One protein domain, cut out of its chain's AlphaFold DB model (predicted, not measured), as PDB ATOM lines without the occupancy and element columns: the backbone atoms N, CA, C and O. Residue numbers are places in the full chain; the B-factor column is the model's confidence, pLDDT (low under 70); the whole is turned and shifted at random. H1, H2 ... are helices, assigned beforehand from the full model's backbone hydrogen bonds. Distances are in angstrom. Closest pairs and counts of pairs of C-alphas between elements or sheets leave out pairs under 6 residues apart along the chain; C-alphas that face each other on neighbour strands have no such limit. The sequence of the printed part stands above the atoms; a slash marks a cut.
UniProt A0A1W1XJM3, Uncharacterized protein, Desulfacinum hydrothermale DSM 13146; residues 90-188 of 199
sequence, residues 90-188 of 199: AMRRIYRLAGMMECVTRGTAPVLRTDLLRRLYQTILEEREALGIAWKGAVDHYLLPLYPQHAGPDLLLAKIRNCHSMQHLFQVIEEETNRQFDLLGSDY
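What this domain is: This is residues 90 to 188 of the 199 residues of an uncharacterized protein of Desulfacinum hydrothermale DSM 13146 (UniProt A0A1W1XJM3). Two long helices, H3 and H5, make a V that comes closest where both begin, and H1 runs in the middle between its arms, opposite ways to both. The short H4 lies side by side with H5 as a hairpin, the tiny H2 sits near the point of the V, and a long loop swings from the end of H3 to the start of H4. The printed part has 99 residues with five named helices, H1 to H5 in order, and no named strand; its class is all helix. It is compact, with a radius of gyration of the C-alphas of 13.1 A, and its C-alphas span 39 by 31 by 25 A.

How they stand to each other: Start with H1, residues 90 to 106, the hub, which touches three other helices. Next look at H2, residues 110 to 113: it touches no helix, and its Leu 112 has its C-alpha 7.3 A from that of Val 104, close but not clearly touching H1. H3, residues 116 to 131, touches H1, the closest C-alphas being those of Leu 97 and Ile 124, 6.6 A apart; they run opposite ways at a steep tilt of 36 degrees, only just past shallow. With residues 103 to 106 alone, H1 only just touches H4, residues 155 to 160, with 3 pairs of C-alphas within 8 A; the closest are those of Cys 103 and Leu 157, 6.7 A apart. H5, residues 166 to 187, touches H1 with residues 173 to 181 alone, closest at the C-alphas of Arg 96 and Thr 177, 5.6 A, opposite ways at a steep tilt of 59 degrees. H4 and H5 are a helical hairpin at a shallow tilt of 13 degrees, closest at the C-alphas of Ile 160 and Leu 169, 6.4 A. H3 and H5 are close but not clearly touching, with the C-alphas of Leu 116 and Met 166 6.8 A apart. The helix packing is mostly crossed, at tilts that are mostly not shallow. Each O i to N i+4 pair in H1, H3, H4 and H5 is within hydrogen-bond range; H2 is too short for such a pair.

Where its parts are: Find C-alpha 90 at (-48.672, -23.044, 97.722); from there H1 runs 24.2 A to C-alpha 106. H3 begins at C-alpha 116, (-47.984, -2.403, 112.511), and is 23.0 A long. H5 covers 31.3 A and ends at C-alpha 187, (-29.621, -24.155, 91.020).

The domain as a whole: The two C-alphas farthest apart are those of Asp 115 and Asp 187, 38.9 A. The printed part has no cut. The link from H3 to H4, residues 132 to 154, is long, and the other three are tight. Look for pLDDT under 70 at residues 107 to 116, 138 and 152 to 153; the mean of the printed part is 86.5.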
ATOM      1  N   ALA A  90     -48.725 -22.703  96.306       96.88
ATOM      2  CA  ALA A  90     -48.672 -23.044  97.722       96.88
ATOM      3  C   ALA A  90     -47.229 -23.024  98.245       96.88
ATOM      4  O   ALA A  90     -46.969 -22.438  99.293       96.88
ATOM      5  N   MET A  91     -46.269 -23.573  97.498       97.44
ATOM      6  CA  MET A  91     -44.857 -23.555  97.890       97.44
ATOM      7  C   MET A  91     -44.293 -22.137  98.030       97.44
ATOM      8  O   MET A  91     -43.601 -21.850  99.007       97.44
ATOM      9  N   ARG A  92     -44.635 -21.226  97.114       97.81
ATOM     10  CA  ARG A  92     -44.251 -19.811  97.210       97.81
ATOM     11  C   ARG A  92     -44.868 -19.142  98.432       97.81
ATOM     12  O   ARG A  92     -44.166 -18.433  99.146       97.81
ATOM     13  N   ARG A  93     -46.140 -19.421  98.745       97.50
ATOM     14  CA  ARG A  93     -46.785 -18.925  99.978       97.50
ATOM     15  C   ARG A  93     -46.083 -19.427 101.240       97.50
ATOM     16  O   ARG A  93     -45.833 -18.633 102.142       97.50
ATOM     17  N   ILE A  94     -45.702 -20.705 101.285       97.06
ATOM     18  CA  ILE A  94     -44.929 -21.293 102.393       97.06
ATOM     19  C   ILE A  94     -43.579 -20.594 102.541       97.06
ATOM     20  O   ILE A  94     -43.179 -20.231 103.646       97.06
ATOM     21  N   TYR A  95     -42.879 -20.388 101.427       97.00
ATOM     22  CA  TYR A  95     -41.562 -19.765 101.439       97.00
ATOM     23  C   TYR A  95     -41.631 -18.281 101.837       97.00
ATOM     24  O   TYR A  95     -40.818 -17.808 102.631       97.00
ATOM     25  N   ARG A  96     -42.671 -17.567 101.392       96.50
ATOM     26  CA  ARG A  96     -42.996 -16.205 101.836       96.50
ATOM     27  C   ARG A  96     -43.308 -16.151 103.332       96.50
ATOM     28  O   ARG A  96     -42.812 -15.264 104.022       96.50
ATOM     29  N   LEU A  97     -44.080 -17.110 103.850       96.06
ATOM     30  CA  LEU A  97     -44.364 -17.239 105.283       96.06
ATOM     31  C   LEU A  97     -43.082 -17.457 106.096       96.06
ATOM     32  O   LEU A  97     -42.894 -16.792 107.113       96.06
ATOM     33  N   ALA A  98     -42.169 -18.309 105.622       94.81
ATOM     34  CA  ALA A  98     -40.848 -18.463 106.228       94.81
ATOM     35  C   ALA A  98     -40.060 -17.140 106.222       94.81
ATOM     36  O   ALA A  98     -39.460 -16.782 107.232       94.81
ATOM     37  N   GLY A  99     -40.135 -16.370 105.132       93.25
ATOM     38  CA  GLY A  99     -39.576 -15.020 105.063       93.25
ATOM     39  C   GLY A  99     -40.152 -14.095 106.133       93.25
ATOM     40  O   GLY A  99     -39.390 -13.486 106.876       93.25
ATOM     41  N   MET A 100     -41.478 -14.039 106.288       92.12
ATOM     42  CA  MET A 100     -42.126 -13.242 107.340       92.12
ATOM     43  C   MET A 100     -41.679 -13.662 108.749       92.12
ATOM     44  O   MET A 100     -41.395 -12.799 109.582       92.12
ATOM     45  N   MET A 101     -41.552 -14.967 109.008       91.06
ATOM     46  CA  MET A 101     -41.046 -15.486 110.284       91.06
ATOM     47  C   MET A 101     -39.595 -15.069 110.552       91.06
ATOM     48  O   MET A 101     -39.275 -14.649 111.667       91.06
ATOM     49  N   GLU A 102     -38.731 -15.109 109.533       89.62
ATOM     50  CA  GLU A 102     -37.347 -14.626 109.621       89.62
ATOM     51  C   GLU A 102     -37.315 -13.139 110.001       89.62
ATOM     52  O   GLU A 102     -36.557 -12.721 110.877       89.62
ATOM     53  N   CYS A 103     -38.194 -12.342 109.387       87.69
ATOM     54  CA  CYS A 103     -38.283 -10.901 109.617       87.69
ATOM     55  C   CYS A 103     -38.707 -10.570 111.042       87.69
ATOM     56  O   CYS A 103     -38.127  -9.686 111.661       87.69
ATOM     57  N   VAL A 104     -39.706 -11.270 111.571       86.12
ATOM     58  CA  VAL A 104     -40.205 -11.037 112.930       86.12
ATOM     59  C   VAL A 104     -39.214 -11.530 113.986       86.12
ATOM     60  O   VAL A 104     -39.078 -10.907 115.034       86.12
ATOM     61  N   THR A 105     -38.498 -12.621 113.711       83.38
ATOM     62  CA  THR A 105     -37.572 -13.222 114.686       83.38
ATOM     63  C   THR A 105     -36.215 -12.518 114.716       83.38
ATOM     64  O   THR A 105     -35.617 -12.384 115.779       83.38
ATOM     65  N   ARG A 106     -35.711 -12.070 113.557       80.00
ATOM     66  CA  ARG A 106     -34.341 -11.539 113.407       80.00
ATOM     67  C   ARG A 106     -34.271 -10.115 112.857       80.00
ATOM     68  O   ARG A 106     -33.205  -9.502 112.870       80.00
ATOM     69  N   GLY A 107     -35.368  -9.581 112.330       67.19
ATOM     70  CA  GLY A 107     -35.397  -8.254 111.727       67.19
ATOM     71  C   GLY A 107     -35.346  -7.138 112.767       67.19
ATOM     72  O   GLY A 107     -35.982  -7.192 113.813       67.19
ATOM     73  N   THR A 108     -34.615  -6.071 112.444       65.31
ATOM     74  CA  THR A 108     -34.524  -4.848 113.264       65.31
ATOM     75  C   THR A 108     -35.238  -3.653 112.623       65.31
ATOM     76  O   THR A 108     -34.931  -2.503 112.936       65.31
ATOM     77  N   ALA A 109     -36.188  -3.906 111.715       60.19
ATOM     78  CA  ALA A 109     -36.866  -2.856 110.959       60.19
ATOM     79  C   ALA A 109     -37.615  -1.881 111.890       60.19
ATOM     80  O   ALA A 109     -38.334  -2.341 112.782       60.19
ATOM     81  N   PRO A 110     -37.541  -0.556 111.664       60.84
ATOM     82  CA  PRO A 110     -38.281   0.424 112.464       60.84
ATOM     83  C   PRO A 110     -39.789   0.143 112.506       60.84
ATOM     84  O   PRO A 110     -40.412   0.294 113.551       60.84
ATOM     85  N   VAL A 111     -40.357  -0.356 111.401       60.50
ATOM     86  CA  VAL A 111     -41.783  -0.701 111.295       60.50
ATOM     87  C   VAL A 111     -42.195  -1.841 112.238       60.50
ATOM     88  O   VAL A 111     -43.334  -1.878 112.696       60.50
ATOM     89  N   LEU A 112     -41.263  -2.733 112.595       60.03
ATOM     90  CA  LEU A 112     -41.499  -3.838 113.530       60.03
ATOM     91  C   LEU A 112     -41.550  -3.367 114.991       60.03
ATOM     92  O   LEU A 112     -41.918  -4.144 115.861       60.03
ATOM     93  N   ARG A 113     -41.210  -2.102 115.276       66.38
ATOM     94  CA  ARG A 113     -41.334  -1.480 116.609       66.38
ATOM     95  C   ARG A 113     -42.603  -0.638 116.764       66.38
ATOM     96  O   ARG A 113     -42.733   0.097 117.735       66.38
ATOM     97  N   THR A 114     -43.509  -0.714 115.793       67.06
ATOM     98  CA  THR A 114     -44.771   0.038 115.773       67.06
ATOM     99  C   THR A 114     -45.964  -0.913 115.873       67.06
ATOM    100  O   THR A 114     -45.813  -2.123 115.686       67.06
ATOM    101  N   ASP A 115     -47.167  -0.372 116.080       63.50
ATOM    102  CA  ASP A 115     -48.431  -1.134 116.119       63.50
ATOM    103  C   ASP A 115     -48.682  -1.977 114.853       63.50
ATOM    104  O   ASP A 115     -49.467  -2.929 114.854       63.50
ATOM    105  N   LEU A 116     -47.965  -1.668 113.769       69.38
ATOM    106  CA  LEU A 116     -47.984  -2.403 112.511       69.38
ATOM    107  C   LEU A 116     -47.523  -3.861 112.674       69.38
ATOM    108  O   LEU A 116     -48.003  -4.726 111.943       69.38
ATOM    109  N   LEU A 117     -46.693  -4.177 113.674       77.88
ATOM    110  CA  LEU A 117     -46.267  -5.550 113.969       77.88
ATOM    111  C   LEU A 117     -47.463  -6.491 114.213       77.88
ATOM    112  O   LEU A 117     -47.435  -7.648 113.794       77.88
ATOM    113  N   ARG A 118     -48.553  -5.987 114.811       82.62
ATOM    114  CA  ARG A 118     -49.771  -6.770 115.069       82.62
ATOM    115  C   ARG A 118     -50.391  -7.313 113.785       82.62
ATOM    116  O   ARG A 118     -50.785  -8.475 113.743       82.62
ATOM    117  N   ARG A 119     -50.440  -6.488 112.734       84.69
ATOM    118  CA  ARG A 119     -50.984  -6.884 111.429       84.69
ATOM    119  C   ARG A 119     -50.128  -7.972 110.787       84.69
ATOM    120  O   ARG A 119     -50.678  -8.929 110.262       84.69
ATOM    121  N   LEU A 120     -48.801  -7.854 110.877       86.19
ATOM    122  CA  LEU A 120     -47.886  -8.876 110.368       86.19
ATOM    123  C   LEU A 120     -48.064 -10.210 111.106       86.19
ATOM    124  O   LEU A 120     -48.184 -11.244 110.459       86.19
ATOM    125  N   TYR A 121     -48.153 -10.192 112.440       87.94
ATOM    126  CA  TYR A 121     -48.443 -11.401 113.218       87.94
ATOM    127  C   TYR A 121     -49.781 -12.027 112.847       87.94
ATOM    128  O   TYR A 121     -49.858 -13.244 112.715       87.94
ATOM    129  N   GLN A 122     -50.823 -11.218 112.664       90.69
ATOM    130  CA  GLN A 122     -52.127 -11.725 112.259       90.69
ATOM    131  C   GLN A 122     -52.053 -12.413 110.891       90.69
ATOM    132  O   GLN A 122     -52.488 -13.553 110.767       90.69
ATOM    133  N   THR A 123     -51.397 -11.789 109.908       91.94
ATOM    134  CA  THR A 123     -51.153 -12.409 108.597       91.94
ATOM    135  C   THR A 123     -50.344 -13.702 108.712       91.94
ATOM    136  O   THR A 123     -50.669 -14.686 108.054       91.94
ATOM    137  N   ILE A 124     -49.317 -13.739 109.568       92.81
ATOM    138  CA  ILE A 124     -48.536 -14.956 109.830       92.81
ATOM    139  C   ILE A 124     -49.430 -16.061 110.396       92.81
ATOM    140  O   ILE A 124     -49.341 -17.193 109.933       92.81
ATOM    141  N   LEU A 125     -50.277 -15.761 111.385       93.44
ATOM    142  CA  LEU A 125     -51.163 -16.747 112.010       93.44
ATOM    143  C   LEU A 125     -52.201 -17.288 111.019       93.44
ATOM    144  O   LEU A 125     -52.398 -18.499 110.956       93.44
ATOM    145  N   GLU A 126     -52.808 -16.413 110.217       94.56
ATOM    146  CA  GLU A 126     -53.783 -16.787 109.186       94.56
ATOM    147  C   GLU A 126     -53.153 -17.674 108.099       94.56
ATOM    148  O   GLU A 126     -53.690 -18.734 107.776       94.56
ATOM    149  N   GLU A 127     -51.984 -17.298 107.569       94.31
ATOM    150  CA  GLU A 127     -51.261 -18.094 106.563       94.31
ATOM    151  C   GLU A 127     -50.762 -19.424 107.137       94.31
ATOM    152  O   GLU A 127     -50.811 -20.457 106.468       94.31
ATOM    153  N   ARG A 128     -50.304 -19.417 108.392       93.44
ATOM    154  CA  ARG A 128     -49.858 -20.615 109.102       93.44
ATOM    155  C   ARG A 128     -50.982 -21.644 109.214       93.44
ATOM    156  O   ARG A 128     -50.748 -22.816 108.916       93.44
ATOM    157  N   GLU A 129     -52.167 -21.200 109.621       94.25
ATOM    158  CA  GLU A 129     -53.353 -22.048 109.741       94.25
ATOM    159  C   GLU A 129     -53.808 -22.546 108.366       94.25
ATOM    160  O   GLU A 129     -53.967 -23.748 108.160       94.25
ATOM    161  N   ALA A 130     -53.912 -21.644 107.384       94.69
ATOM    162  CA  ALA A 130     -54.346 -21.981 106.030       94.69
ATOM    163  C   ALA A 130     -53.427 -22.999 105.331       94.69
ATOM    164  O   ALA A 130     -53.899 -23.821 104.546       94.69
ATOM    165  N   LEU A 131     -52.116 -22.945 105.587       93.50
ATOM    166  CA  LEU A 131     -51.132 -23.860 105.000       93.50
ATOM    167  C   LEU A 131     -50.890 -25.111 105.861       93.50
ATOM    168  O   LEU A 131     -50.299 -26.075 105.367       93.50
ATOM    169  N   GLY A 132     -51.346 -25.120 107.117       92.62
ATOM    170  CA  GLY A 132     -51.138 -26.216 108.064       92.62
ATOM    171  C   GLY A 132     -49.678 -26.387 108.490       92.62
ATOM    172  O   GLY A 132     -49.227 -27.511 108.699       92.62
ATOM    173  N   ILE A 133     -48.911 -25.295 108.585       90.81
ATOM    174  CA  ILE A 133     -47.482 -25.336 108.935       90.81
ATOM    175  C   ILE A 133     -47.271 -24.898 110.379       90.81
ATOM    176  O   ILE A 133     -47.960 -24.038 110.910       90.81
ATOM    177  N   ALA A 134     -46.295 -25.478 111.066       88.81
ATOM    178  CA  ALA A 134     -45.927 -25.048 112.405       88.81
ATOM    179  C   ALA A 134     -44.431 -25.240 112.625       88.81
ATOM    180  O   ALA A 134     -43.955 -26.372 112.630       88.81
ATOM    181  N   TRP A 135     -43.714 -24.147 112.871       89.69
ATOM    182  CA  TRP A 135     -42.345 -24.202 113.371       89.69
ATOM    183  C   TRP A 135     -42.374 -24.498 114.869       89.69
ATOM    184  O   TRP A 135     -43.052 -23.803 115.628       89.69
ATOM    185  N   LYS A 136     -41.686 -25.562 115.292       84.31
ATOM    186  CA  LYS A 136     -41.622 -25.978 116.701       84.31
ATOM    187  C   LYS A 136     -40.191 -25.852 117.222       84.31
ATOM    188  O   LYS A 136     -39.250 -26.203 116.515       84.31
ATOM    189  N   GLY A 137     -40.056 -25.441 118.482       76.31
ATOM    190  CA  GLY A 137     -38.766 -25.304 119.166       76.31
ATOM    191  C   GLY A 137     -38.063 -23.972 118.899       76.31
ATOM    192  O   GLY A 137     -38.628 -23.075 118.276       76.31
ATOM    193  N   ALA A 138     -36.834 -23.844 119.405       67.81
ATOM    194  CA  ALA A 138     -35.968 -22.713 119.092       67.81
ATOM    195  C   ALA A 138     -35.525 -22.816 117.628       67.81
ATOM    196  O   ALA A 138     -34.947 -23.822 117.210       67.81
ATOM    197  N   VAL A 139     -35.864 -21.795 116.848       78.50
ATOM    198  CA  VAL A 139     -35.613 -21.751 115.414       78.50
ATOM    199  C   VAL A 139     -34.711 -20.570 115.103       78.50
ATOM    200  O   VAL A 139     -35.130 -19.422 115.226       78.50
ATOM    201  N   ASP A 140     -33.496 -20.874 114.651       75.75
ATOM    202  CA  ASP A 140     -32.516 -19.851 114.275       75.75
ATOM    203  C   ASP A 140     -32.765 -19.303 112.863       75.75
ATOM    204  O   ASP A 140     -32.565 -18.119 112.615       75.75
ATOM    205  N   HIS A 141     -33.236 -20.155 111.944       88.12
ATOM    206  CA  HIS A 141     -33.501 -19.812 110.545       88.12
ATOM    207  C   HIS A 141     -34.737 -20.536 110.021       88.12
ATOM    208  O   HIS A 141     -34.879 -21.747 110.206       88.12
ATOM    209  N   TYR A 142     -35.596 -19.805 109.321       92.62
ATOM    210  CA  TYR A 142     -36.820 -20.277 108.681       92.62
ATOM    211  C   TYR A 142     -36.629 -20.464 107.176       92.62
ATOM    212  O   TYR A 142     -37.149 -21.426 106.608       92.62
ATOM    213  N   LEU A 143     -35.881 -19.574 106.522       93.75
ATOM    214  CA  LEU A 143     -35.561 -19.696 105.098       93.75
ATOM    215  C   LEU A 143     -34.544 -20.815 104.839       93.75
ATOM    216  O   LEU A 143     -33.761 -21.191 105.715       93.75
ATOM    217  N   LEU A 144     -34.563 -21.367 103.623       94.31
ATOM    218  CA  LEU A 144     -33.560 -22.352 103.223       94.31
ATOM    219  C   LEU A 144     -32.218 -21.633 103.002       94.31
ATOM    220  O   LEU A 144     -32.192 -20.562 102.392       94.31
ATOM    221  N   PRO A 145     -31.098 -22.202 103.476       92.19
ATOM    222  CA  PRO A 145     -29.801 -21.571 103.320       92.19
ATOM    223  C   PRO A 145     -29.365 -21.614 101.852       92.19
ATOM    224  O   PRO A 145     -29.447 -22.649 101.196       92.19
ATOM    225  N   LEU A 146     -28.853 -20.496 101.348       91.06
ATOM    226  CA  LEU A 146     -28.235 -20.411 100.028       91.06
ATOM    227  C   LEU A 146     -26.715 -20.320 100.176       91.06
ATOM    228  O   LEU A 146     -26.192 -19.890 101.203       91.06
ATOM    229  N   TYR A 147     -25.991 -20.732  99.137       88.50
ATOM    230  CA  TYR A 147     -24.546 -20.548  99.105       88.50
ATOM    231  C   TYR A 147     -24.250 -19.050  98.942       88.50
ATOM    232  O   TYR A 147     -24.968 -18.385  98.188       88.50
ATOM    233  N   PRO A 148     -23.171 -18.530  99.561       82.81
ATOM    234  CA  PRO A 148     -22.845 -17.100  99.534       82.81
ATOM    235  C   PRO A 148     -22.784 -16.488  98.128       82.81
ATOM    236  O   PRO A 148     -23.088 -15.316  97.943       82.81
ATOM    237  N   GLN A 149     -22.430 -17.301  97.131       82.31
ATOM    238  CA  GLN A 149     -22.374 -16.929  95.716       82.31
ATOM    239  C   GLN A 149     -23.742 -16.595  95.084       82.31
ATOM    240  O   GLN A 149     -23.779 -15.903  94.073       82.31
ATOM    241  N   HIS A 150     -24.857 -17.081  95.642       79.94
ATOM    242  CA  HIS A 150     -26.214 -16.838  95.125       79.94
ATOM    243  C   HIS A 150     -26.986 -15.810  95.967       79.94
ATOM    244  O   HIS A 150     -27.789 -15.031  95.440       79.94
ATOM    245  N   ALA A 151     -26.753 -15.797  97.280       71.69
ATOM    246  CA  ALA A 151     -27.271 -14.782  98.185       71.69
ATOM    247  C   ALA A 151     -26.463 -14.761  99.489       71.69
ATOM    248  O   ALA A 151     -26.117 -15.810 100.032       71.69
ATOM    249  N   GLY A 152     -26.214 -13.562 100.021       68.38
ATOM    250  CA  GLY A 152     -25.731 -13.412 101.392       68.38
ATOM    251  C   GLY A 152     -26.832 -13.780 102.403       68.38
ATOM    252  O   GLY A 152     -28.002 -13.489 102.139       68.38
ATOM    253  N   PRO A 153     -26.479 -14.367 103.563       62.69
ATOM    254  CA  PRO A 153     -27.436 -14.904 104.541       62.69
ATOM    255  C   PRO A 153     -28.425 -13.865 105.094       62.69
ATOM    256  O   PRO A 153     -29.524 -14.225 105.502       62.69
ATOM    257  N   ASP A 154     -28.070 -12.580 105.050       76.88
ATOM    258  CA  ASP A 154     -28.868 -11.498 105.630       76.88
ATOM    259  C   ASP A 154     -29.386 -10.496 104.586       76.88
ATOM    260  O   ASP A 154     -29.794  -9.394 104.946       76.88
ATOM    261  N   LEU A 155     -29.395 -10.838 103.288       83.75
ATOM    262  CA  LEU A 155     -29.828  -9.898 102.240       83.75
ATOM    263  C   LEU A 155     -31.277  -9.427 102.443       83.75
ATOM    264  O   LEU A 155     -31.563  -8.236 102.314       83.75
ATOM    265  N   LEU A 156     -32.176 -10.345 102.814       86.06
ATOM    266  CA  LEU A 156     -33.560 -10.014 103.163       86.06
ATOM    267  C   LEU A 156     -33.606  -9.022 104.332       86.06
ATOM    268  O   LEU A 156     -34.235  -7.971 104.240       86.06
ATOM    269  N   LEU A 157     -32.887  -9.329 105.416       85.19
ATOM    270  CA  LEU A 157     -32.857  -8.493 106.616       85.19
ATOM    271  C   LEU A 157     -32.254  -7.113 106.321       85.19
ATOM    272  O   LEU A 157     -32.761  -6.105 106.810       85.19
ATOM    273  N   ALA A 158     -31.222  -7.044 105.478       86.31
ATOM    274  CA  ALA A 158     -30.608  -5.797 105.042       86.31
ATOM    275  C   ALA A 158     -31.590  -4.915 104.255       86.31
ATOM    276  O   ALA A 158     -31.692  -3.723 104.545       86.31
ATOM    277  N   LYS A 159     -32.354  -5.488 103.316       86.50
ATOM    278  CA  LYS A 159     -33.380  -4.753 102.555       86.50
ATOM    279  C   LYS A 159     -34.503  -4.239 103.458       86.50
ATOM    280  O   LYS A 159     -34.944  -3.099 103.329       86.50
ATOM    281  N   ILE A 160     -34.918  -5.055 104.422       86.31
ATOM    282  CA  ILE A 160     -36.030  -4.738 105.322       86.31
ATOM    283  C   ILE A 160     -35.712  -3.604 106.295       86.31
ATOM    284  O   ILE A 160     -36.612  -2.857 106.676       86.31
ATOM    285  N   ARG A 161     -34.443  -3.404 106.664       83.00
ATOM    286  CA  ARG A 161     -34.038  -2.283 107.531       83.00
ATOM    287  C   ARG A 161     -34.435  -0.911 106.979       83.00
ATOM    288  O   ARG A 161     -34.660  -0.002 107.771       83.00
ATOM    289  N   ASN A 162     -34.571  -0.787 105.660       81.81
ATOM    290  CA  ASN A 162     -34.943   0.455 104.977       81.81
ATOM    291  C   ASN A 162     -36.456   0.562 104.703       81.81
ATOM    292  O   ASN A 162     -36.908   1.464 104.000       81.81
ATOM    293  N   CYS A 163     -37.264  -0.368 105.218       83.50
ATOM    294  CA  CYS A 163     -38.711  -0.329 105.043       83.50
ATOM    295  C   CYS A 163     -39.354   0.646 106.037       83.50
ATOM    296  O   CYS A 163     -39.293   0.453 107.253       83.50
ATOM    297  N   HIS A 164     -40.024   1.668 105.502       80.69
ATOM    298  CA  HIS A 164     -40.727   2.696 106.281       80.69
ATOM    299  C   HIS A 164     -42.250   2.506 106.330       80.69
ATOM    300  O   HIS A 164     -42.935   3.227 107.048       80.69
ATOM    301  N   SER A 165     -42.798   1.540 105.585       85.62
ATOM    302  CA  SER A 165     -44.229   1.233 105.576       85.62
ATOM    303  C   SER A 165     -44.476  -0.273 105.539       85.62
ATOM    304  O   SER A 165     -43.626  -1.048 105.099       85.62
ATOM    305  N   MET A 166     -45.661  -0.690 105.991       84.19
ATOM    306  CA  MET A 166     -46.062  -2.099 105.983       84.19
ATOM    307  C   MET A 166     -46.207  -2.654 104.560       84.19
ATOM    308  O   MET A 166     -45.809  -3.781 104.289       84.19
ATOM    309  N   GLN A 167     -46.750  -1.858 103.638       88.75
ATOM    310  CA  GLN A 167     -46.877  -2.261 102.236       88.75
ATOM    311  C   GLN A 167     -45.503  -2.518 101.612       88.75
ATOM    312  O   GLN A 167     -45.307  -3.549 100.976       88.75
ATOM    313  N   HIS A 168     -44.539  -1.623 101.859       88.94
ATOM    314  CA  HIS A 168     -43.172  -1.795 101.377       88.94
ATOM    315  C   HIS A 168     -42.506  -3.027 102.007       88.94
ATOM    316  O   HIS A 168     -41.845  -3.784 101.304       88.94
ATOM    317  N   LEU A 169     -42.744  -3.285 103.300       88.94
ATOM    318  CA  LEU A 169     -42.254  -4.495 103.963       88.94
ATOM    319  C   LEU A 169     -42.767  -5.771 103.278       88.94
ATOM    320  O   LEU A 169     -41.965  -6.638 102.936       88.94
ATOM    321  N   PHE A 170     -44.083  -5.891 103.070       90.81
ATOM    322  CA  PHE A 170     -44.665  -7.064 102.411       90.81
ATOM    323  C   PHE A 170     -44.126  -7.245 100.994       90.81
ATOM    324  O   PHE A 170     -43.763  -8.362 100.629       90.81
ATOM    325  N   GLN A 171     -44.014  -6.154 100.236       93.19
ATOM    326  CA  GLN A 171     -43.470  -6.183  98.884       93.19
ATOM    327  C   GLN A 171     -42.017  -6.684  98.866       93.19
ATOM    328  O   GLN A 171     -41.697  -7.597  98.112       93.19
ATOM    329  N   VAL A 172     -41.151  -6.159  99.739       92.81
ATOM    330  CA  VAL A 172     -39.745  -6.592  99.826       92.81
ATOM    331  C   VAL A 172     -39.632  -8.068 100.207       92.81
ATOM    332  O   VAL A 172     -38.806  -8.784  99.641       92.81
ATOM    333  N   ILE A 173     -40.456  -8.537 101.152       93.06
ATOM    334  CA  ILE A 173     -40.487  -9.953 101.540       93.06
ATOM    335  C   ILE A 173     -40.906 -10.812 100.349       93.06
ATOM    336  O   ILE A 173     -40.256 -11.815 100.063       93.06
ATOM    337  N   GLU A 174     -41.970 -10.434  99.646       94.88
ATOM    338  CA  GLU A 174     -42.480 -11.174  98.493       94.88
ATOM    339  C   GLU A 174     -41.470 -11.234  97.344       94.88
ATOM    340  O   GLU A 174     -41.165 -12.320  96.856       94.88
ATOM    341  N   GLU A 175     -40.892 -10.101  96.951       94.94
ATOM    342  CA  GLU A 175     -39.886 -10.034  95.888       94.94
ATOM    343  C   GLU A 175     -38.647 -10.873  96.218       94.94
ATOM    344  O   GLU A 175     -38.184 -11.669  95.398       94.94
ATOM    345  N   GLU A 176     -38.105 -10.734  97.430       93.88
ATOM    346  CA  GLU A 176     -36.876 -11.432  97.805       93.88
ATOM    347  C   GLU A 176     -37.108 -12.934  98.006       93.88
ATOM    348  O   GLU A 176     -36.278 -13.741  97.585       93.88
ATOM    349  N   THR A 177     -38.237 -13.333  98.598       95.19
ATOM    350  CA  THR A 177     -38.565 -14.759  98.750       95.19
ATOM    351  C   THR A 177     -38.878 -15.417  97.412       95.19
ATOM    352  O   THR A 177     -38.423 -16.538  97.196       95.19
ATOM    353  N   ASN A 178     -39.544 -14.730  96.478       96.31
ATOM    354  CA  ASN A 178     -39.733 -15.235  95.115       96.31
ATOM    355  C   ASN A 178     -38.398 -15.412  94.389       96.31
ATOM    356  O   ASN A 178     -38.148 -16.485  93.849       96.31
ATOM    357  N   ARG A 179     -37.503 -14.419  94.463       95.19
ATOM    358  CA  ARG A 179     -36.159 -14.514  93.875       95.19
ATOM    359  C   ARG A 179     -35.376 -15.707  94.427       95.19
ATOM    360  O   ARG A 179     -34.749 -16.447  93.675       95.19
ATOM    361  N   GLN A 180     -35.389 -15.894  95.746       95.12
ATOM    362  CA  GLN A 180     -34.722 -17.029  96.388       95.12
ATOM    363  C   GLN A 180     -35.373 -18.367  96.023       95.12
ATOM    364  O   GLN A 180     -34.662 -19.346  95.825       95.12
ATOM    365  N   PHE A 181     -36.701 -18.413  95.912       96.81
ATOM    366  CA  PHE A 181     -37.426 -19.603  95.472       96.81
ATOM    367  C   PHE A 181     -37.048 -19.995  94.040       96.81
ATOM    368  O   PHE A 181     -36.783 -21.167  93.777       96.81
ATOM    369  N   ASP A 182     -36.945 -19.018  93.139       96.38
ATOM    370  CA  ASP A 182     -36.525 -19.246  91.755       96.38
ATOM    371  C   ASP A 182     -35.097 -19.800  91.700       96.38
ATOM    372  O   ASP A 182     -34.853 -20.788  91.009       96.38
ATOM    373  N   LEU A 183     -34.182 -19.238  92.502       95.25
ATOM    374  CA  LEU A 183     -32.810 -19.741  92.649       95.25
ATOM    375  C   LEU A 183     -32.769 -21.176  93.189       95.25
ATOM    376  O   LEU A 183     -31.981 -21.996  92.720       95.25
ATOM    377  N   LEU A 184     -33.613 -21.505  94.172       96.12
ATOM    378  CA  LEU A 184     -33.735 -22.874  94.678       96.12
ATOM    379  C   LEU A 184     -34.206 -23.833  93.575       96.12
ATOM    380  O   LEU A 184     -33.687 -24.943  93.478       96.12
ATOM    381  N   GLY A 185     -35.153 -23.410  92.736       95.38
ATOM    382  CA  GLY A 185     -35.652 -24.210  91.618       95.38
ATOM    383  C   GLY A 185     -34.622 -24.401  90.501       95.38
ATOM    384  O   GLY A 185     -34.496 -25.500  89.950       95.38
ATOM    385  N   SER A 186     -33.845 -23.366  90.176       94.94
ATOM    386  CA  SER A 186     -32.838 -23.421  89.109       94.94
ATOM    387  C   SER A 186     -31.573 -24.161  89.529       94.94
ATOM    388  O   SER A 186     -31.121 -25.052  88.807       94.94
ATOM    389  N   ASP A 187     -31.017 -23.841  90.697       95.81
ATOM    390  CA  ASP A 187     -29.621 -24.155  91.020       95.81
ATOM    391  C   ASP A 187     -29.445 -25.211  92.104       95.81
ATOM    392  O   ASP A 187     -28.318 -25.662  92.338       95.81
ATOM    393  N   TYR A 188     -30.531 -25.644  92.747       97.38
ATOM    394  CA  TYR A 188     -30.473 -26.561  93.877       97.38
ATOM    395  C   TYR A 188     -31.323 -27.815  93.701       97.38
ATOM    396  O   TYR A 188     -32.256 -27.884  92.905       97.38
TER     397      TYR A 188